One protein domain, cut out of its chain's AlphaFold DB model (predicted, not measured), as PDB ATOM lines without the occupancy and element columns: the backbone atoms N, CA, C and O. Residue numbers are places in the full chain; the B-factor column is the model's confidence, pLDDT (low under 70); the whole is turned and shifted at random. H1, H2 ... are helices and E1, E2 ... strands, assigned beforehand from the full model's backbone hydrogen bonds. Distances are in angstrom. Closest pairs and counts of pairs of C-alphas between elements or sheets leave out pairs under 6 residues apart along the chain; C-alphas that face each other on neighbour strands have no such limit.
ATOM      1  N   ASP A 328     -34.298  32.926  -6.527       90.50
ATOM      2  CA  ASP A 328     -34.531  32.012  -7.652       90.50
ATOM      3  C   ASP A 328     -33.279  31.951  -8.560       90.50
ATOM      4  O   ASP A 328     -32.709  32.997  -8.890       90.50
ATOM      5  N   PRO A 329     -32.834  30.766  -9.008       89.06
ATOM      6  CA  PRO A 329     -31.672  30.641  -9.884       89.06
ATOM      7  C   PRO A 329     -31.752  31.443 -11.190       89.06
ATOM      8  O   PRO A 329     -30.719  31.873 -11.713       89.06
ATOM      9  N   LEU A 330     -32.954  31.693 -11.721       89.19
ATOM     10  CA  LEU A 330     -33.139  32.602 -12.850       89.19
ATOM     11  C   LEU A 330     -32.743  34.034 -12.471       89.19
ATOM     12  O   LEU A 330     -32.097  34.703 -13.278       89.19
ATOM     13  N   ILE A 331     -33.076  34.497 -11.261       93.38
ATOM     14  CA  ILE A 331     -32.658  35.807 -10.731       93.38
ATOM     15  C   ILE A 331     -31.146  35.830 -10.538       93.38
ATOM     16  O   ILE A 331     -30.504  36.783 -10.960       93.38
ATOM     17  N   VAL A 332     -30.555  34.780  -9.962       93.38
ATOM     18  CA  VAL A 332     -29.097  34.683  -9.768       93.38
ATOM     19  C   VAL A 332     -28.356  34.799 -11.102       93.38
ATOM     20  O   VAL A 332     -27.458  35.630 -11.250       93.38
ATOM     21  N   LEU A 333     -28.769  34.019 -12.106       92.06
ATOM     22  CA  LEU A 333     -28.176  34.060 -13.441       92.06
ATOM     23  C   LEU A 333     -28.390  35.423 -14.113       92.06
ATOM     24  O   LEU A 333     -27.468  35.975 -14.711       92.06
ATOM     25  N   SER A 334     -29.595  35.982 -14.003       94.12
ATOM     26  CA  SER A 334     -29.949  37.289 -14.570       94.12
ATOM     27  C   SER A 334     -29.163  38.427 -13.920       94.12
ATOM     28  O   SER A 334     -28.670  39.310 -14.626       94.12
ATOM     29  N   HIS A 335     -28.955  38.353 -12.606       95.94
ATOM     30  CA  HIS A 335     -28.097  39.252 -11.853       95.94
ATOM     31  C   HIS A 335     -26.661  39.176 -12.346       95.94
ATOM     32  O   HIS A 335     -26.125  40.205 -12.746       95.94
ATOM     33  N   ALA A 336     -26.079  37.980 -12.425       95.44
ATOM     34  CA  ALA A 336     -24.729  37.805 -12.944       95.44
ATOM     35  C   ALA A 336     -24.575  38.384 -14.361       95.44
ATOM     36  O   ALA A 336     -23.665  39.170 -14.613       95.44
ATOM     37  N   MET A 337     -25.489  38.066 -15.285       95.44
ATOM     38  CA  MET A 337     -25.392  38.556 -16.665       95.44
ATOM     39  C   MET A 337     -25.520  40.086 -16.766       95.44
ATOM     40  O   MET A 337     -24.848  40.712 -17.590       95.44
ATOM     41  N   ARG A 338     -26.374  40.709 -15.941       96.56
ATOM     42  CA  ARG A 338     -26.513  42.173 -15.898       96.56
ATOM     43  C   ARG A 338     -25.303  42.834 -15.240       96.56
ATOM     44  O   ARG A 338     -24.726  43.737 -15.844       96.56
ATOM     45  N   ALA A 339     -24.875  42.351 -14.078       96.12
ATOM     46  CA  ALA A 339     -23.717  42.848 -13.338       96.12
ATOM     47  C   ALA A 339     -22.433  42.812 -14.184       96.12
ATOM     48  O   ALA A 339     -21.723  43.816 -14.314       96.12
ATOM     49  N   LEU A 340     -22.197  41.686 -14.863       96.19
ATOM     50  CA  LEU A 340     -21.075  41.469 -15.781       96.19
ATOM     51  C   LEU A 340     -21.281  42.117 -17.163       96.19
ATOM     52  O   LEU A 340     -20.414  42.040 -18.028       96.19
ATOM     53  N   ASN A 341     -22.401  42.813 -17.367       95.62
ATOM     54  CA  ASN A 341     -22.707  43.574 -18.573       95.62
ATOM     55  C   ASN A 341     -22.506  42.749 -19.857       95.62
ATOM     56  O   ASN A 341     -21.751  43.141 -20.752       95.62
ATOM     57  N   ILE A 342     -23.165  41.588 -19.924       95.44
ATOM     58  CA  ILE A 342     -23.107  40.719 -21.100       95.44
ATOM     59  C   ILE A 342     -23.535  41.488 -22.348       95.44
ATOM     60  O   ILE A 342     -24.628  42.055 -22.411       95.44
ATOM     61  N   THR A 343     -22.665  41.474 -23.354       94.38
ATOM     62  CA  THR A 343     -22.874  42.146 -24.635       94.38
ATOM     63  C   THR A 343     -22.607  41.203 -25.799       94.38
ATOM     64  O   THR A 343     -21.880  40.218 -25.679       94.38
ATOM     65  N   LEU A 344     -23.178  41.537 -26.953       95.50
ATOM     66  CA  LEU A 344     -22.879  40.892 -28.227       95.50
ATOM     67  C   LEU A 344     -21.516  41.344 -28.764       95.50
ATOM     68  O   LEU A 344     -21.141  42.510 -28.607       95.50
ATOM     69  N   MET A 345     -20.817  40.434 -29.447       95.00
ATOM     70  CA  MET A 345     -19.659  40.784 -30.276       95.00
ATOM     71  C   MET A 345     -20.068  41.731 -31.417       95.00
ATOM     72  O   MET A 345     -21.195  41.628 -31.920       95.00
ATOM     73  N   PRO A 346     -19.173  42.625 -31.882       92.44
ATOM     74  CA  PRO A 346     -19.431  43.445 -33.061       92.44
ATOM     75  C   PRO A 346     -19.882  42.598 -34.260       92.44
ATOM     76  O   PRO A 346     -19.279  41.576 -34.577       92.44
ATOM     77  N   GLY A 347     -20.965  43.011 -34.921       90.94
ATOM     78  CA  GLY A 347     -21.553  42.290 -36.059       90.94
ATOM     79  C   GLY A 347     -22.527  41.163 -35.689       90.94
ATOM     80  O   GLY A 347     -23.277  40.711 -36.554       90.94
ATOM     81  N   VAL A 348     -22.598  40.748 -34.420       93.69
ATOM     82  CA  VAL A 348     -23.622  39.809 -33.938       93.69
ATOM     83  C   VAL A 348     -24.893  40.583 -33.578       93.69
ATOM     84  O   VAL A 348     -24.851  41.590 -32.877       93.69
ATOM     85  N   THR A 349     -26.047  40.118 -34.061       91.00
ATOM     86  CA  THR A 349     -27.321  40.868 -33.997       91.00
ATOM     87  C   THR A 349     -28.350  40.294 -33.018       91.00
ATOM     88  O   THR A 349     -29.426  40.876 -32.839       91.00
ATOM     89  N   MET A 350     -28.043  39.153 -32.396       93.56
ATOM     90  CA  MET A 350     -28.932  38.409 -31.504       93.56
ATOM     91  C   MET A 350     -28.126  37.469 -30.593       93.56
ATOM     92  O   MET A 350     -27.050  37.011 -30.980       93.56
ATOM     93  N   LEU A 351     -28.646  37.168 -29.398       93.38
ATOM     94  CA  LEU A 351     -28.044  36.167 -28.510       93.38
ATOM     95  C   LEU A 351     -28.063  34.767 -29.161       93.38
ATOM     96  O   LEU A 351     -28.998  34.442 -29.889       93.38
ATOM     97  N   PRO A 352     -27.065  33.912 -28.897       91.50
ATOM     98  CA  PRO A 352     -27.007  32.565 -29.459       91.50
ATOM     99  C   PRO A 352     -28.064  31.621 -28.860       91.50
ATOM    100  O   PRO A 352     -28.468  31.754 -27.705       91.50
ATOM    101  N   ASP A 353     -28.428  30.572 -29.601       91.19
ATOM    102  CA  ASP A 353     -29.501  29.640 -29.215       91.19
ATOM    103  C   ASP A 353     -29.275  28.960 -27.860       91.19
ATOM    104  O   ASP A 353     -30.229  28.585 -27.179       91.19
ATOM    105  N   LYS A 354     -28.019  28.840 -27.407       88.62
ATOM    106  CA  LYS A 354     -27.664  28.294 -26.083       88.62
ATOM    107  C   LYS A 354     -28.323  29.017 -24.901       88.62
ATOM    108  O   LYS A 354     -28.376  28.436 -23.815       88.62
ATOM    109  N   TYR A 355     -28.844  30.234 -25.083       87.44
ATOM    110  CA  TYR A 355     -29.666  30.914 -24.075       87.44
ATOM    111  C   TYR A 355     -31.062  30.279 -23.912       87.44
ATOM    112  O   TYR A 355     -31.667  30.426 -22.857       87.44
ATOM    113  N   SER A 356     -31.532  29.493 -24.889       84.62
ATOM    114  CA  SER A 356     -32.809  28.766 -24.857       84.62
ATOM    115  C   SER A 356     -32.707  27.302 -24.404       84.62
ATOM    116  O   SER A 356     -33.705  26.730 -23.978       84.62
ATOM    117  N   TRP A 357     -31.545  26.657 -24.536       73.31
ATOM    118  CA  TRP A 357     -31.428  25.185 -24.451       73.31
ATOM    119  C   TRP A 357     -31.041  24.638 -23.080       73.31
ATOM    120  O   TRP A 357     -30.490  23.543 -22.965       73.31
ATOM    121  N   LYS A 358     -31.238  25.422 -22.028       71.38
ATOM    122  CA  LYS A 358     -30.754  25.079 -20.695       71.38
ATOM    123  C   LYS A 358     -31.906  25.222 -19.723       71.38
ATOM    124  O   LYS A 358     -32.563  26.263 -19.677       71.38
ATOM    125  N   ASN A 359     -32.161  24.131 -19.011       61.59
ATOM    126  CA  ASN A 359     -33.320  23.982 -18.147       61.59
ATOM    127  C   ASN A 359     -33.364  25.087 -17.078       61.59
ATOM    128  O   ASN A 359     -32.323  25.562 -16.620       61.59
ATOM    129  N   ARG A 360     -34.589  25.490 -16.708       63.66
ATOM    130  CA  ARG A 360     -34.914  26.497 -15.675       63.66
ATOM    131  C   ARG A 360     -34.482  27.948 -15.945       63.66
ATOM    132  O   ARG A 360     -34.375  28.738 -15.019       63.66
ATOM    133  N   ARG A 361     -34.300  28.339 -17.212       63.56
ATOM    134  CA  ARG A 361     -33.957  29.730 -17.594       63.56
ATOM    135  C   ARG A 361     -35.103  30.572 -18.139       63.56
ATOM    136  O   ARG A 361     -34.883  31.648 -18.688       63.56
ATOM    137  N   THR A 362     -36.316  30.045 -18.116       75.19
ATOM    138  CA  THR A 362     -37.388  30.608 -18.928       75.19
ATOM    139  C   THR A 362     -38.623  30.786 -18.083       75.19
ATOM    140  O   THR A 362     -39.053  29.847 -17.413       75.19
ATOM    141  N   ILE A 363     -39.204  31.973 -18.168       89.31
ATOM    142  CA  ILE A 363     -40.506  32.270 -17.585       89.31
ATOM    143  C   ILE A 363     -41.594  31.345 -18.158       89.31
ATOM    144  O   ILE A 363     -41.424  30.769 -19.239       89.31
ATOM    145  N   LEU A 364     -42.713  31.223 -17.435       90.69
ATOM    146  CA  LEU A 364     -43.905  30.475 -17.869       90.69
ATOM    147  C   LEU A 364     -43.632  28.977 -18.124       90.69
ATOM    148  O   LEU A 364     -44.131  28.387 -19.078       90.69
ATOM    149  N   ASN A 396     -31.763  21.673  -6.164       78.44
ATOM    150  CA  ASN A 396     -31.380  20.268  -6.014       78.44
ATOM    151  C   ASN A 396     -29.983  19.999  -6.619       78.44
ATOM    152  O   ASN A 396     -29.433  20.821  -7.353       78.44
ATOM    153  N   TRP A 397     -29.383  18.848  -6.302       69.69
ATOM    154  CA  TRP A 397     -28.025  18.506  -6.756       69.69
ATOM    155  C   TRP A 397     -27.853  18.509  -8.283       69.69
ATOM    156  O   TRP A 397     -26.815  18.953  -8.775       69.69
ATOM    157  N   ASP A 398     -28.862  18.045  -9.026       70.75
ATOM    158  CA  ASP A 398     -28.864  18.065 -10.496       70.75
ATOM    159  C   ASP A 398     -28.855  19.511 -11.020       70.75
ATOM    160  O   ASP A 398     -28.085  19.873 -11.917       70.75
ATOM    161  N   ASP A 399     -29.624  20.385 -10.369       73.56
ATOM    162  CA  ASP A 399     -29.706  21.794 -10.719       73.56
ATOM    163  C   ASP A 399     -28.389  22.532 -10.468       73.56
ATOM    164  O   ASP A 399     -27.965  23.300 -11.327       73.56
ATOM    165  N   ILE A 400     -27.700  22.278  -9.348       75.75
ATOM    166  CA  ILE A 400     -26.422  22.937  -9.009       75.75
ATOM    167  C   ILE A 400     -25.356  22.650 -10.075       75.75
ATOM    168  O   ILE A 400     -24.699  23.577 -10.562       75.75
ATOM    169  N   TYR A 401     -25.211  21.386 -10.491       79.31
ATOM    170  CA  TYR A 401     -24.293  21.019 -11.575       79.31
ATOM    171  C   TYR A 401     -24.666  21.720 -12.883       79.31
ATOM    172  O   TYR A 401     -23.805  22.249 -13.600       79.31
ATOM    173  N   HIS A 402     -25.962  21.760 -13.201       80.06
ATOM    174  CA  HIS A 402     -26.423  22.483 -14.366       80.06
ATOM    175  C   HIS A 402     -26.085  23.969 -14.258       80.06
ATOM    176  O   HIS A 402     -25.462  24.467 -15.197       80.06
ATOM    177  N   TYR A 403     -26.398  24.641 -13.143       79.88
ATOM    178  CA  TYR A 403     -26.146  26.066 -12.894       79.88
ATOM    179  C   TYR A 403     -24.688  26.450 -13.085       79.88
ATOM    180  O   TYR A 403     -24.427  27.411 -13.812       79.88
ATOM    181  N   PHE A 404     -23.750  25.652 -12.570       84.25
ATOM    182  CA  PHE A 404     -22.321  25.835 -12.827       84.25
ATOM    183  C   PHE A 404     -22.032  25.966 -14.329       84.25
ATOM    184  O   PHE A 404     -21.473  26.960 -14.805       84.25
ATOM    185  N   ARG A 405     -22.506  24.993 -15.117       85.19
ATOM    186  CA  ARG A 405     -22.331  25.001 -16.573       85.19
ATOM    187  C   ARG A 405     -23.081  26.162 -17.230       85.19
ATOM    188  O   ARG A 405     -22.659  26.657 -18.270       85.19
ATOM    189  N   GLN A 406     -24.209  26.594 -16.666       86.88
ATOM    190  CA  GLN A 406     -24.977  27.716 -17.200       86.88
ATOM    191  C   GLN A 406     -24.225  29.037 -17.064       86.88
ATOM    192  O   GLN A 406     -24.134  29.766 -18.049       86.88
ATOM    193  N   ILE A 407     -23.683  29.316 -15.878       89.44
ATOM    194  CA  ILE A 407     -22.915  30.531 -15.600       89.44
ATOM    195  C   ILE A 407     -21.677  30.558 -16.497       89.44
ATOM    196  O   ILE A 407     -21.459  31.547 -17.198       89.44
ATOM    197  N   SER A 408     -20.952  29.435 -16.571       88.25
ATOM    198  CA  SER A 408     -19.802  29.263 -17.469       88.25
ATOM    199  C   SER A 408     -20.135  29.619 -18.924       88.25
ATOM    200  O   SER A 408     -19.425  30.394 -19.561       88.25
ATOM    201  N   ASP A 409     -21.234  29.076 -19.458       87.00
ATOM    202  CA  ASP A 409     -21.565  29.193 -20.883       87.00
ATOM    203  C   ASP A 409     -22.190  30.544 -21.277       87.00
ATOM    204  O   ASP A 409     -22.186  30.882 -22.471       87.00
ATOM    205  N   LEU A 410     -22.786  31.267 -20.318       88.94
ATOM    206  CA  LEU A 410     -23.608  32.454 -20.587       88.94
ATOM    207  C   LEU A 410     -23.126  33.767 -19.968       88.94
ATOM    208  O   LEU A 410     -23.495  34.823 -20.483       88.94
ATOM    209  N   ALA A 411     -22.418  33.719 -18.841       89.25
ATOM    210  CA  ALA A 411     -22.166  34.901 -18.016       89.25
ATOM    211  C   ALA A 411     -20.677  35.273 -17.920       89.25
ATOM    212  O   ALA A 411     -20.362  36.440 -17.719       89.25
ATOM    213  N   VAL A 412     -19.761  34.312 -18.089       92.38
ATOM    214  CA  VAL A 412     -18.318  34.524 -17.838       92.38
ATOM    215  C   VAL A 412     -17.429  34.266 -19.064       92.38
ATOM    216  O   VAL A 412     -16.237  33.987 -18.940       92.38
ATOM    217  N   GLN A 413     -17.994  34.359 -20.270       91.88
ATOM    218  CA  GLN A 413     -17.201  34.347 -21.506       91.88
ATOM    219  C   GLN A 413     -16.436  35.670 -21.659       91.88
ATOM    220  O   GLN A 413     -16.981  36.731 -21.346       91.88
ATOM    221  N   ILE A 414     -15.206  35.624 -22.177       91.94
ATOM    222  CA  ILE A 414     -14.401  36.826 -22.457       91.94
ATOM    223  C   ILE A 414     -14.195  36.997 -23.964       91.94
ATOM    224  O   ILE A 414     -14.345  36.053 -24.734       91.94
ATOM    225  N   GLU A 415     -13.836  38.206 -24.388       90.81
ATOM    226  CA  GLU A 415     -13.733  38.571 -25.809       90.81
ATOM    227  C   GLU A 415     -12.715  37.731 -26.601       90.81
ATOM    228  O   GLU A 415     -12.909  37.476 -27.786       90.81
ATOM    229  N   THR A 416     -11.648  37.260 -25.956       88.62
ATOM    230  CA  THR A 416     -10.592  36.466 -26.603       88.62
ATOM    231  C   THR A 416     -10.917  34.975 -26.722       88.62
ATOM    232  O   THR A 416     -10.100  34.212 -27.241       88.62
ATOM    233  N   ASP A 417     -12.094  34.537 -26.266       88.44
ATOM    234  CA  ASP A 417     -12.502  33.140 -26.372       88.44
ATOM    235  C   ASP A 417     -12.763  32.710 -27.817       88.44
ATOM    236  O   ASP A 417     -13.367  33.422 -28.624       88.44
ATOM    237  N   ALA A 418     -12.359  31.480 -28.136       86.81
ATOM    238  CA  ALA A 418     -12.625  30.896 -29.442       86.81
ATOM    239  C   ALA A 418     -14.140  30.811 -29.703       86.81
ATOM    240  O   ALA A 418     -14.899  30.284 -28.888       86.81
ATOM    241  N   ASN A 419     -14.572  31.278 -30.880       87.19
ATOM    242  CA  ASN A 419     -15.973  31.260 -31.328       87.19
ATOM    243  C   ASN A 419     -16.952  31.994 -30.386       87.19
ATOM    244  O   ASN A 419     -18.125  31.619 -30.291       87.19
ATOM    245  N   VAL A 420     -16.493  33.026 -29.675       91.06
ATOM    246  CA  VAL A 420     -17.355  33.814 -28.790       91.06
ATOM    247  C   VAL A 420     -18.322  34.696 -29.586       91.06
ATOM    248  O   VAL A 420     -17.951  35.365 -30.546       91.06
ATOM    249  N   THR A 421     -19.593  34.698 -29.188       92.19
ATOM    250  CA  THR A 421     -20.643  35.567 -29.763       92.19
ATOM    251  C   THR A 421     -21.161  36.598 -28.761       92.19
ATOM    252  O   THR A 421     -21.765  37.598 -29.141       92.19
ATOM    253  N   THR A 422     -20.938  36.328 -27.476       94.50
ATOM    254  CA  THR A 422     -21.367  37.107 -26.313       94.50
ATOM    255  C   THR A 422     -20.246  37.101 -25.292       94.50
ATOM    256  O   THR A 422     -19.718  36.028 -25.013       94.50
ATOM    257  N   TYR A 423     -19.917  38.244 -24.705       94.88
ATOM    258  CA  TYR A 423     -18.859  38.337 -23.702       94.88
ATOM    259  C   TYR A 423     -19.233  39.301 -22.574       94.88
ATOM    260  O   TYR A 423     -20.099  40.166 -22.725       94.88
ATOM    261  N   MET A 424     -18.568  39.131 -21.434       95.12
ATOM    262  CA  MET A 424     -18.610  40.049 -20.302       95.12
ATOM    263  C   MET A 424     -17.856  41.334 -20.651       95.12
ATOM    264  O   MET A 424     -16.628  41.332 -20.742       95.12
ATOM    265  N   LYS A 425     -18.573  42.453 -20.797       94.19
ATOM    266  CA  LYS A 425     -17.962  43.758 -21.080       94.19
ATOM    267  C   LYS A 425     -17.508  44.446 -19.792       94.19
ATOM    268  O   LYS A 425     -18.116  45.427 -19.349       94.19
ATOM    269  N   ARG A 426     -16.457  43.890 -19.181       93.06
ATOM    270  CA  ARG A 426     -15.814  44.363 -17.941       93.06
ATOM    271  C   ARG A 426     -14.291  44.290 -18.052       93.06
ATOM    272  O   ARG A 426     -13.632  43.549 -17.327       93.06
ATOM    273  N   ASP A 427     -13.732  45.093 -18.950       92.25
ATOM    274  CA  ASP A 427     -12.303  45.056 -19.294       92.25
ATOM    275  C   ASP A 427     -11.392  45.293 -18.083       92.25
ATOM    276  O   ASP A 427     -10.313  44.713 -18.003       92.25
ATOM    277  N   ARG A 428     -11.838  46.092 -17.100       94.94
ATOM    278  CA  ARG A 428     -11.095  46.326 -15.851       94.94
ATOM    279  C   ARG A 428     -10.906  45.053 -15.028       94.94
ATOM    280  O   ARG A 428      -9.795  44.839 -14.560       94.94
ATOM    281  N   ILE A 429     -11.931  44.203 -14.912       95.69
ATOM    282  CA  ILE A 429     -11.846  42.912 -14.205       95.69
ATOM    283  C   ILE A 429     -10.759  42.046 -14.852       95.69
ATOM    284  O   ILE A 429      -9.874  41.538 -14.172       95.69
ATOM    285  N   ILE A 430     -10.788  41.921 -16.183       94.31
ATOM    286  CA  ILE A 430      -9.820  41.104 -16.928       94.31
ATOM    287  C   ILE A 430      -8.414  41.702 -16.816       94.31
ATOM    288  O   ILE A 430      -7.454  40.982 -16.558       94.31
ATOM    289  N   ARG A 431      -8.288  43.023 -16.977       94.94
ATOM    290  CA  ARG A 431      -7.013  43.737 -16.881       94.94
ATOM    291  C   ARG A 431      -6.376  43.557 -15.509       94.94
ATOM    292  O   ARG A 431      -5.236  43.118 -15.448       94.94
ATOM    293  N   PHE A 432      -7.103  43.856 -14.432       96.62
ATOM    294  CA  PHE A 432      -6.575  43.728 -13.073       96.62
ATOM    295  C   PHE A 432      -6.244  42.278 -12.740       96.62
ATOM    296  O   PHE A 432      -5.213  42.023 -12.131       96.62
ATOM    297  N   TYR A 433      -7.025  41.311 -13.225       95.75
ATOM    298  CA  TYR A 433      -6.667  39.905 -13.088       95.75
ATOM    299  C   TYR A 433      -5.317  39.570 -13.748       95.75
ATOM    300  O   TYR A 433      -4.474  38.966 -13.096       95.75
ATOM    301  N   LEU A 434      -5.074  40.005 -14.988       94.75
ATOM    302  CA  LEU A 434      -3.836  39.709 -15.730       94.75
ATOM    303  C   LEU A 434      -2.602  40.507 -15.250       94.75
ATOM    304  O   LEU A 434      -1.476  40.171 -15.611       94.75
ATOM    305  N   GLU A 435      -2.785  41.577 -14.472       94.44
ATOM    306  CA  GLU A 435      -1.721  42.513 -14.077       94.44
ATOM    307  C   GLU A 435      -0.893  42.015 -12.874       94.44
ATOM    308  O   GLU A 435      -0.909  42.604 -11.797       94.44
ATOM    309  N   GLU A 436      -0.151  40.920 -13.056       88.06
ATOM    310  CA  GLU A 436       0.633  40.258 -11.992       88.06
ATOM    311  C   GLU A 436       1.733  41.139 -11.370       88.06
ATOM    312  O   GLU A 436       2.122  40.927 -10.227       88.06
ATOM    313  N   GLN A 437       2.242  42.131 -12.106       86.88
ATOM    314  CA  GLN A 437       3.365  42.976 -11.671       86.88
ATOM    315  C   GLN A 437       2.948  44.141 -10.762       86.88
ATOM    316  O   GLN A 437       3.802  44.839 -10.221       86.88
ATOM    317  N   ASN A 438       1.648  44.393 -10.630       89.06
ATOM    318  CA  ASN A 438       1.124  45.476  -9.810       89.06
ATOM    319  C   ASN A 438       0.657  44.908  -8.471       89.06
ATOM    320  O   ASN A 438      -0.310  44.143  -8.428       89.06
ATOM    321  N   GLU A 439       1.314  45.304  -7.381       83.31
ATOM    322  CA  GLU A 439       1.015  44.820  -6.025       83.31
ATOM    323  C   GLU A 439      -0.436  45.113  -5.599       83.31
ATOM    324  O   GLU A 439      -1.038  44.317  -4.886       83.31
ATOM    325  N   ASN A 440      -1.052  46.176  -6.133       93.62
ATOM    326  CA  ASN A 440      -2.434  46.567  -5.822       93.62
ATOM    327  C   ASN A 440      -3.478  45.938  -6.762       93.62
ATOM    328  O   ASN A 440      -4.675  46.195  -6.630       93.62
ATOM    329  N   SER A 441      -3.064  45.149  -7.755       95.38
ATOM    330  CA  SER A 441      -3.981  44.585  -8.759       95.38
ATOM    331  C   SER A 441      -5.063  43.680  -8.159       95.38
ATOM    332  O   SER A 441      -6.185  43.663  -8.663       95.38
ATOM    333  N   ILE A 442      -4.747  42.964  -7.073       96.12
ATOM    334  CA  ILE A 442      -5.702  42.122  -6.341       96.12
ATOM    335  C   ILE A 442      -6.775  42.990  -5.679       96.12
ATOM    336  O   ILE A 442      -7.961  42.728  -5.871       96.12
ATOM    337  N   ASP A 443      -6.378  44.053  -4.974       96.75
ATOM    338  CA  ASP A 443      -7.311  44.985  -4.326       96.75
ATOM    339  C   ASP A 443      -8.239  45.651  -5.340       96.75
ATOM    340  O   ASP A 443      -9.454  45.685  -5.158       96.75
ATOM    341  N   LEU A 444      -7.678  46.111  -6.459       97.00
ATOM    342  CA  LEU A 444      -8.441  46.734  -7.538       97.00
ATOM    343  C   LEU A 444      -9.419  45.752  -8.203       97.00
ATOM    344  O   LEU A 444     -10.506  46.152  -8.623       97.00
ATOM    345  N   LEU A 445      -9.053  44.473  -8.321       97.50
ATOM    346  CA  LEU A 445      -9.952  43.436  -8.826       97.50
ATOM    347  C   LEU A 445     -11.098  43.167  -7.844       97.50
ATOM    348  O   LEU A 445     -12.252  43.113  -8.267       97.50
ATOM    349  N   ILE A 446     -10.795  43.025  -6.554       97.69
ATOM    350  CA  ILE A 446     -11.798  42.841  -5.495       97.69
ATOM    351  C   ILE A 446     -12.779  44.016  -5.488       97.69
ATOM    352  O   ILE A 446     -13.990  43.798  -5.472       97.69
ATOM    353  N   GLU A 447     -12.282  45.250  -5.583       96.94
ATOM    354  CA  GLU A 447     -13.114  46.453  -5.642       96.94
ATOM    355  C   GLU A 447     -14.062  46.437  -6.855       96.94
ATOM    356  O   GLU A 447     -15.263  46.675  -6.709       96.94
ATOM    357  N   GLU A 448     -13.572  46.085  -8.049       96.69
ATOM    358  CA  GLU A 448     -14.413  45.970  -9.249       96.69
ATOM    359  C   GLU A 448     -15.493  44.889  -9.107       96.69
ATOM    360  O   GLU A 448     -16.642  45.099  -9.511       96.69
ATOM    361  N   LEU A 449     -15.147  43.737  -8.525       96.94
ATOM    362  CA  LEU A 449     -16.105  42.668  -8.242       96.94
ATOM    363  C   LEU A 449     -17.159  43.143  -7.237       96.94
ATOM    364  O   LEU A 449     -18.351  42.939  -7.466       96.94
ATOM    365  N   ASN A 450     -16.744  43.834  -6.178       95.94
ATOM    366  CA  ASN A 450     -17.633  44.372  -5.157       95.94
ATOM    367  C   ASN A 450     -18.621  45.396  -5.742       95.94
ATOM    368  O   ASN A 450     -19.834  45.271  -5.568       95.94
ATOM    369  N   ILE A 451     -18.140  46.360  -6.530       94.00
ATOM    370  CA  ILE A 451     -18.987  47.380  -7.170       94.00
ATOM    371  C   ILE A 451     -19.995  46.747  -8.139       94.00
ATOM    372  O   ILE A 451     -21.157  47.163  -8.199       94.00
ATOM    373  N   HIS A 452     -19.561  45.781  -8.951       94.81
ATOM    374  CA  HIS A 452     -20.383  45.267 -10.044       94.81
ATOM    375  C   HIS A 452     -21.313  44.127  -9.635       94.81
ATOM    376  O   HIS A 452     -22.457  44.131 -10.083       94.81
ATOM    377  N   LEU A 453     -20.853  43.184  -8.811       94.88
ATOM    378  CA  LEU A 453     -21.642  42.024  -8.380       94.88
ATOM    379  C   LEU A 453     -22.422  42.287  -7.086       94.88
ATOM    380  O   LEU A 453     -23.501  41.727  -6.917       94.88
ATOM    381  N   PHE A 454     -21.914  43.148  -6.201       94.00
ATOM    382  CA  PHE A 454     -22.462  43.340  -4.852       94.00
ATOM    383  C   PHE A 454     -22.886  44.781  -4.552       94.00
ATOM    384  O   PHE A 454     -23.240  45.089  -3.420       94.00
ATOM    385  N   ALA A 455     -22.845  45.692  -5.533       92.50
ATOM    386  CA  ALA A 455     -23.104  47.122  -5.317       92.50
ATOM    387  C   ALA A 455     -22.376  47.676  -4.072       92.50
ATOM    388  O   ALA A 455     -22.972  48.375  -3.251       92.50
ATOM    389  N   SER A 456     -21.100  47.318  -3.919       91.00
ATOM    390  CA  SER A 456     -20.241  47.715  -2.798       91.00
ATOM    391  C   SER A 456     -20.642  47.145  -1.425       91.00
ATOM    392  O   SER A 456     -20.356  47.769  -0.404       91.00
ATOM    393  N   ASN A 457     -21.302  45.982  -1.386       90.62
ATOM    394  CA  ASN A 457     -21.715  45.280  -0.160       90.62
ATOM    395  C   ASN A 457     -21.230  43.821  -0.083       90.62
ATOM    396  O   ASN A 457     -21.865  42.997   0.567       90.62
ATOM    397  N   MET A 458     -20.123  43.485  -0.745       93.31
ATOM    398  CA  MET A 458     -19.450  42.196  -0.569       93.31
ATOM    399  C   MET A 458     -19.105  41.981   0.911       93.31
ATOM    400  O   MET A 458     -18.633  42.908   1.575       93.31
ATOM    401  N   SER A 459     -19.333  40.769   1.419       92.31
ATOM    402  CA  SER A 459     -18.953  40.414   2.789       92.31
ATOM    403  C   SER A 459     -17.431  40.414   2.978       92.31
ATOM    404  O   SER A 459     -16.665  40.123   2.055       92.31
ATOM    405  N   SER A 460     -16.979  40.696   4.202       94.19
ATOM    406  CA  SER A 460     -15.560  40.606   4.573       94.19
ATOM    407  C   SER A 460     -14.991  39.204   4.356       94.19
ATOM    408  O   SER A 460     -13.848  39.035   3.941       94.19
ATOM    409  N   GLU A 461     -15.804  38.187   4.615       94.69
ATOM    410  CA  GLU A 461     -15.478  36.781   4.447       94.69
ATOM    411  C   GLU A 461     -15.244  36.455   2.968       94.69
ATOM    412  O   GLU A 461     -14.241  35.825   2.630       94.69
ATOM    413  N   MET A 462     -16.126  36.923   2.078       95.81
ATOM    414  CA  MET A 462     -15.955  36.776   0.633       95.81
ATOM    415  C   MET A 462     -14.698  37.498   0.142       95.81
ATOM    416  O   MET A 462     -13.948  36.935  -0.654       95.81
ATOM    417  N   GLU A 463     -14.430  38.710   0.636       96.31
ATOM    418  CA  GLU A 463     -13.214  39.449   0.291       96.31
ATOM    419  C   GLU A 463     -11.945  38.651   0.630       96.31
ATOM    420  O   GLU A 463     -11.066  38.508  -0.224       96.31
ATOM    421  N   VAL A 464     -11.858  38.098   1.846       95.81
ATOM    422  CA  VAL A 464     -10.714  37.277   2.278       95.81
ATOM    423  C   VAL A 464     -10.569  36.036   1.396       95.81
ATOM    424  O   VAL A 464      -9.476  35.768   0.903       95.81
ATOM    425  N   ILE A 465     -11.667  35.328   1.112       95.56
ATOM    426  CA  ILE A 465     -11.650  34.133   0.250       95.56
ATOM    427  C   ILE A 465     -11.139  34.464  -1.159       95.56
ATOM    428  O   ILE A 465     -10.315  33.732  -1.711       95.56
ATOM    429  N   ILE A 466     -11.620  35.560  -1.756       96.56
ATOM    430  CA  ILE A 466     -11.187  35.991  -3.091       96.56
ATOM    431  C   ILE A 466      -9.700  36.353  -3.071       96.56
ATOM    432  O   ILE A 466      -8.963  35.964  -3.978       96.56
ATOM    433  N   ARG A 467      -9.253  37.083  -2.046       96.31
ATOM    434  CA  ARG A 467      -7.857  37.490  -1.884       96.31
ATOM    435  C   ARG A 467      -6.930  36.286  -1.779       96.31
ATOM    436  O   ARG A 467      -5.982  36.206  -2.556       96.31
ATOM    437  N   ASP A 468      -7.237  35.348  -0.888       94.62
ATOM    438  CA  ASP A 468      -6.442  34.137  -0.675       94.62
ATOM    439  C   ASP A 468      -6.336  33.317  -1.966       94.62
ATOM    440  O   ASP A 468      -5.250  32.894  -2.354       94.62
ATOM    441  N   PHE A 469      -7.442  33.174  -2.706       95.25
ATOM    442  CA  PHE A 469      -7.419  32.527  -4.018       95.25
ATOM    443  C   PHE A 469      -6.509  33.259  -5.019       95.25
ATOM    444  O   PHE A 469      -5.757  32.619  -5.753       95.25
ATOM    445  N   LEU A 470      -6.583  34.593  -5.083       94.75
ATOM    446  CA  LEU A 470      -5.851  35.394  -6.068       94.75
ATOM    447  C   LEU A 470      -4.340  35.461  -5.816       94.75
ATOM    448  O   LEU A 470      -3.603  35.709  -6.772       94.75
ATOM    449  N   VAL A 471      -3.882  35.241  -4.580       91.25
ATOM    450  CA  VAL A 471      -2.450  35.162  -4.242       91.25
ATOM    451  C   VAL A 471      -1.784  33.973  -4.943       91.25
ATOM    452  O   VAL A 471      -0.690  34.125  -5.484       91.25
ATOM    453  N   ASP A 472      -2.467  32.829  -5.000       90.25
ATOM    454  CA  ASP A 472      -1.927  31.584  -5.567       90.25
ATOM    455  C   ASP A 472      -2.403  31.299  -7.005       90.25
ATOM    456  O   ASP A 472      -1.914  30.378  -7.670       90.25
ATOM    457  N   ALA A 473      -3.378  32.060  -7.510       92.88
ATOM    458  CA  ALA A 473      -3.974  31.819  -8.819       92.88
ATOM    459  C   ALA A 473      -2.960  32.010  -9.972       92.88
ATOM    460  O   ALA A 473      -2.235  33.006 -10.010       92.88
ATOM    461  N   PRO A 474      -2.964  31.139 -11.003       93.38
ATOM    462  CA  PRO A 474      -2.225  31.361 -12.248       93.38
ATOM    463  C   PRO A 474      -2.859  32.504 -13.053       93.38
ATOM    464  O   PRO A 474      -3.690  32.297 -13.945       93.38
ATOM    465  N   ARG A 475      -2.487  33.737 -12.713       93.00
ATOM    466  CA  ARG A 475      -3.143  34.966 -13.173       93.00
ATOM    467  C   ARG A 475      -2.929  35.293 -14.652       93.00
ATOM    468  O   ARG A 475      -3.773  35.944 -15.248       93.00
ATOM    469  N   HIS A 476      -1.935  34.708 -15.305       91.06
ATOM    470  CA  HIS A 476      -1.791  34.688 -16.766       91.06
ATOM    471  C   HIS A 476      -2.833  33.807 -17.492       91.06
ATOM    472  O   HIS A 476      -2.953  33.876 -18.716       91.06
ATOM    473  N   ASN A 477      -3.590  32.965 -16.778       92.00
ATOM    474  CA  ASN A 477      -4.595  32.064 -17.346       92.00
ATOM    475  C   ASN A 477      -6.012  32.470 -16.912       92.00
ATOM    476  O   ASN A 477      -6.435  32.249 -15.775       92.00
ATOM    477  N   THR A 478      -6.792  33.009 -17.850       91.12
ATOM    478  CA  THR A 478      -8.152  33.519 -17.604       91.12
ATOM    479  C   THR A 478      -9.174  32.440 -17.238       91.12
ATOM    480  O   THR A 478     -10.261  32.769 -16.767       91.12
ATOM    481  N   ASN A 479      -8.852  31.149 -17.376       90.69
ATOM    482  CA  ASN A 479      -9.728  30.081 -16.885       90.69
ATOM    483  C   ASN A 479      -9.896  30.115 -15.362       90.69
ATOM    484  O   ASN A 479     -10.981  29.811 -14.870       90.69
ATOM    485  N   TYR A 480      -8.867  30.529 -14.621       93.50
ATOM    486  CA  TYR A 480      -8.952  30.662 -13.166       93.50
ATOM    487  C   TYR A 480      -9.786  31.885 -12.758       93.50
ATOM    488  O   TYR A 480     -10.561  31.789 -11.812       93.50
ATOM    489  N   LEU A 481      -9.757  32.977 -13.537       93.88
ATOM    490  CA  LEU A 481     -10.710  34.083 -13.378       93.88
ATOM    491  C   LEU A 481     -12.156  33.616 -13.592       93.88
ATOM    492  O   LEU A 481     -13.040  33.966 -12.817       93.88
ATOM    493  N   ARG A 482     -12.416  32.801 -14.623       92.25
ATOM    494  CA  ARG A 482     -13.760  32.235 -14.839       92.25
ATOM    495  C   ARG A 482     -14.195  31.366 -13.673       92.25
ATOM    496  O   ARG A 482     -15.329  31.497 -13.227       92.25
ATOM    497  N   ALA A 483     -13.305  30.499 -13.193       92.31
ATOM    498  CA  ALA A 483     -13.578  29.658 -12.037       92.31
ATOM    499  C   ALA A 483     -13.938  30.518 -10.820       92.31
ATOM    500  O   ALA A 483     -14.982  30.283 -10.221       92.31
ATOM    501  N   LEU A 484     -13.155  31.564 -10.534       95.06
ATOM    502  CA  LEU A 484     -13.437  32.527  -9.471       95.06
ATOM    503  C   LEU A 484     -14.824  33.161  -9.622       95.06
ATOM    504  O   LEU A 484     -15.628  33.096  -8.699       95.06
ATOM    505  N   LEU A 485     -15.141  33.719 -10.795       96.00
ATOM    506  CA  LEU A 485     -16.442  34.349 -11.048       96.00
ATOM    507  C   LEU A 485     -17.605  33.368 -10.858       96.00
ATOM    508  O   LEU A 485     -18.619  33.729 -10.266       96.00
ATOM    509  N   ILE A 486     -17.463  32.126 -11.331       94.06
ATOM    510  CA  ILE A 486     -18.490  31.095 -11.145       94.06
ATOM    511  C   ILE A 486     -18.671  30.778  -9.656       94.06
ATOM    512  O   ILE A 486     -19.809  30.723  -9.198       94.06
ATOM    513  N   GLN A 487     -17.580  30.613  -8.900       93.06
ATOM    514  CA  GLN A 487     -17.650  30.337  -7.462       93.06
ATOM    515  C   GLN A 487     -18.283  31.495  -6.688       93.06
ATOM    516  O   GLN A 487     -19.133  31.250  -5.838       93.06
ATOM    517  N   ILE A 488     -17.958  32.747  -7.030       95.75
ATOM    518  CA  ILE A 488     -18.602  33.929  -6.442       95.75
ATOM    519  C   ILE A 488     -20.112  33.891  -6.706       95.75
ATOM    520  O   ILE A 488     -20.899  33.993  -5.771       95.75
ATOM    521  N   ILE A 489     -20.537  33.686  -7.957       94.75
ATOM    522  CA  ILE A 489     -21.962  33.695  -8.334       94.75
ATOM    523  C   ILE A 489     -22.739  32.534  -7.690       94.75
ATOM    524  O   ILE A 489     -23.928  32.671  -7.414       94.75
ATOM    525  N   MET A 490     -22.092  31.392  -7.461       91.25
ATOM    526  CA  MET A 490     -22.703  30.222  -6.818       91.25
ATOM    527  C   MET A 490     -22.577  30.223  -5.290       91.25
ATOM    528  O   MET A 490     -23.105  29.321  -4.640       91.25
ATOM    529  N   SER A 491     -21.876  31.197  -4.715       92.56
ATOM    530  CA  SER A 491     -21.667  31.276  -3.273       92.56
ATOM    531  C   SER A 491     -22.958  31.630  -2.528       92.56
ATOM    532  O   SER A 491     -23.808  32.325  -3.093       92.56
ATOM    533  N   PRO A 492     -23.090  31.230  -1.247       90.31
ATOM    534  CA  PRO A 492     -24.171  31.691  -0.380       90.31
ATOM    535  C   PRO A 492     -24.336  33.215  -0.406       90.31
ATOM    536  O   PRO A 492     -25.442  33.682  -0.631       90.31
ATOM    537  N   ASP A 493     -23.226  33.959  -0.305       90.31
ATOM    538  CA  ASP A 493     -23.195  35.430  -0.272       90.31
ATOM    539  C   ASP A 493     -23.836  36.072  -1.512       90.31
ATOM    540  O   ASP A 493     -24.443  37.134  -1.440       90.31
ATOM    541  N   PHE A 494     -23.728  35.416  -2.673       93.38
ATOM    542  CA  PHE A 494     -24.414  35.881  -3.869       93.38
ATOM    543  C   PHE A 494     -25.836  35.328  -3.939       93.38
ATOM    544  O   PHE A 494     -26.752  36.082  -4.228       93.38
ATOM    545  N   ILE A 495     -26.084  34.031  -3.739       92.06
ATOM    546  CA  ILE A 495     -27.405  33.438  -4.030       92.06
ATOM    547  C   ILE A 495     -28.497  33.803  -3.018       92.06
ATOM    548  O   ILE A 495     -29.675  33.671  -3.352       92.06
ATOM    549  N   THR A 496     -28.154  34.277  -1.821       90.88
ATOM    550  CA  THR A 496     -29.134  34.739  -0.832       90.88
ATOM    551  C   THR A 496     -29.437  36.230  -0.976       90.88
ATOM    552  O   THR A 496     -28.771  36.982  -1.684       90.88
ATOM    553  N   GLN A 497     -30.531  36.645  -0.352       88.19
ATOM    554  CA  GLN A 497     -30.934  38.032  -0.188       88.19
ATOM    555  C   GLN A 497     -31.321  38.210   1.276       88.19
ATOM    556  O   GLN A 497     -32.491  38.038   1.595       88.19
ATOM    557  N   GLY A 498     -30.381  38.521   2.162       75.50
ATOM    558  CA  GLY A 498     -30.602  38.447   3.611       75.50
ATOM    559  C   GLY A 498     -29.306  38.601   4.354       75.50
ATOM    560  O   GLY A 498     -28.535  37.625   4.249       75.50
TER     561      GLY A 498
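AT A GLANCE: This is residues 328 to 364 and 396 to 498 of the 498 residues of a protein of Vibrio mediterranei (UniProt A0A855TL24). A cluster of mostly crossed helices has H6 in its middle, with H1 and H2 side by side at one end and H3, H4 and H5, folded back on each other as two helical hairpins, at the other. A small antiparallel pair of strands, E1 and E2, lies at the edge of the cluster, and a long stretch with no named element, residues 345 to 364, runs far from the middle. The printed part has 140 residues, in the order H1 E1 H2 E2 H3 H4 H5 H6 H7, and the class is mostly helix. The whole is compact, with a radius of gyration of the C-alphas of 15.1 A and spans of 47 by 39 by 24 A.

IN THESE COORDINATES: The sheet is E1, residues 342 to 344, 7.1 A long, and E2, residues 422 to 424, 7.2 A. H1, residues 329 to 339, is 15.0 A long and begins at C-alpha 329 (-31.672, 30.641, -9.884). H2, residues 397 to 410, is the longest helix at 20.1 A. H3, residues 427 to 434, spans 10.6 A, and H4, residues 441 to 453, 17.8 A. H5, residues 460 to 472, spans 19.2 A. H6, residues 478 to 490, spans 18.4 A and begins at C-alpha 478 (-8.152, 33.519, -17.604). H7, residues 492 to 495, spans 5.2 A and ends at C-alpha 495 (-27.405, 33.438, -4.030).

HOW THE PARTS SIT: E1 and E2 are antiparallel at 144 degrees, with N 343 and O 423 within hydrogen-bond range at 2.9 A. The closest C-alphas of H1 and E2, Met 337 and Met 424, are 7.8 A apart. H1 touches H2 at a shallow tilt of 22 degrees, the same way; their closest C-alphas, Leu 333 and Ile 407, are 6.7 A apart. H1 touches H4, through residues 452 to 453 of H4 alone, with C-alphas 339 and 452 closest at 5.3 A. H1 and H7 only just touch, with 3 pairs of C-alphas within 8 A, the closest being Val 332 and Ile 495 at 6.1 A. H6 touches H2 at a steep tilt of 48 degrees, closest C-alphas 486 and 407, 6.3 A. H6 touches H3 with residues 478 to 481 alone, closest C-alphas 481 and 433, 7.1 A. The hairpin H3 and H4 has closest C-alphas 432 and 441, 5.1 A apart; the hairpin H4 and H5 has 442 and 470, 6.7 A apart. Every O i to N i+4 pair is within hydrogen-bond range in H1, H2, H3, H4 and H6, and 8 of 9 in H5; H7 is too short for such a pair.

THE WHOLE: The C-alphas farthest apart, of Leu 364 and Gln 437, are 49.3 A apart. Residues 365 to 395 are not printed, and C-alphas 364 and 396 are 20.0 A apart across this cut. The link from H2 to E2 is long, with 11 residues. The mean pLDDT of the printed part is 90.6; residues 359 to 361 and 397 are under 70.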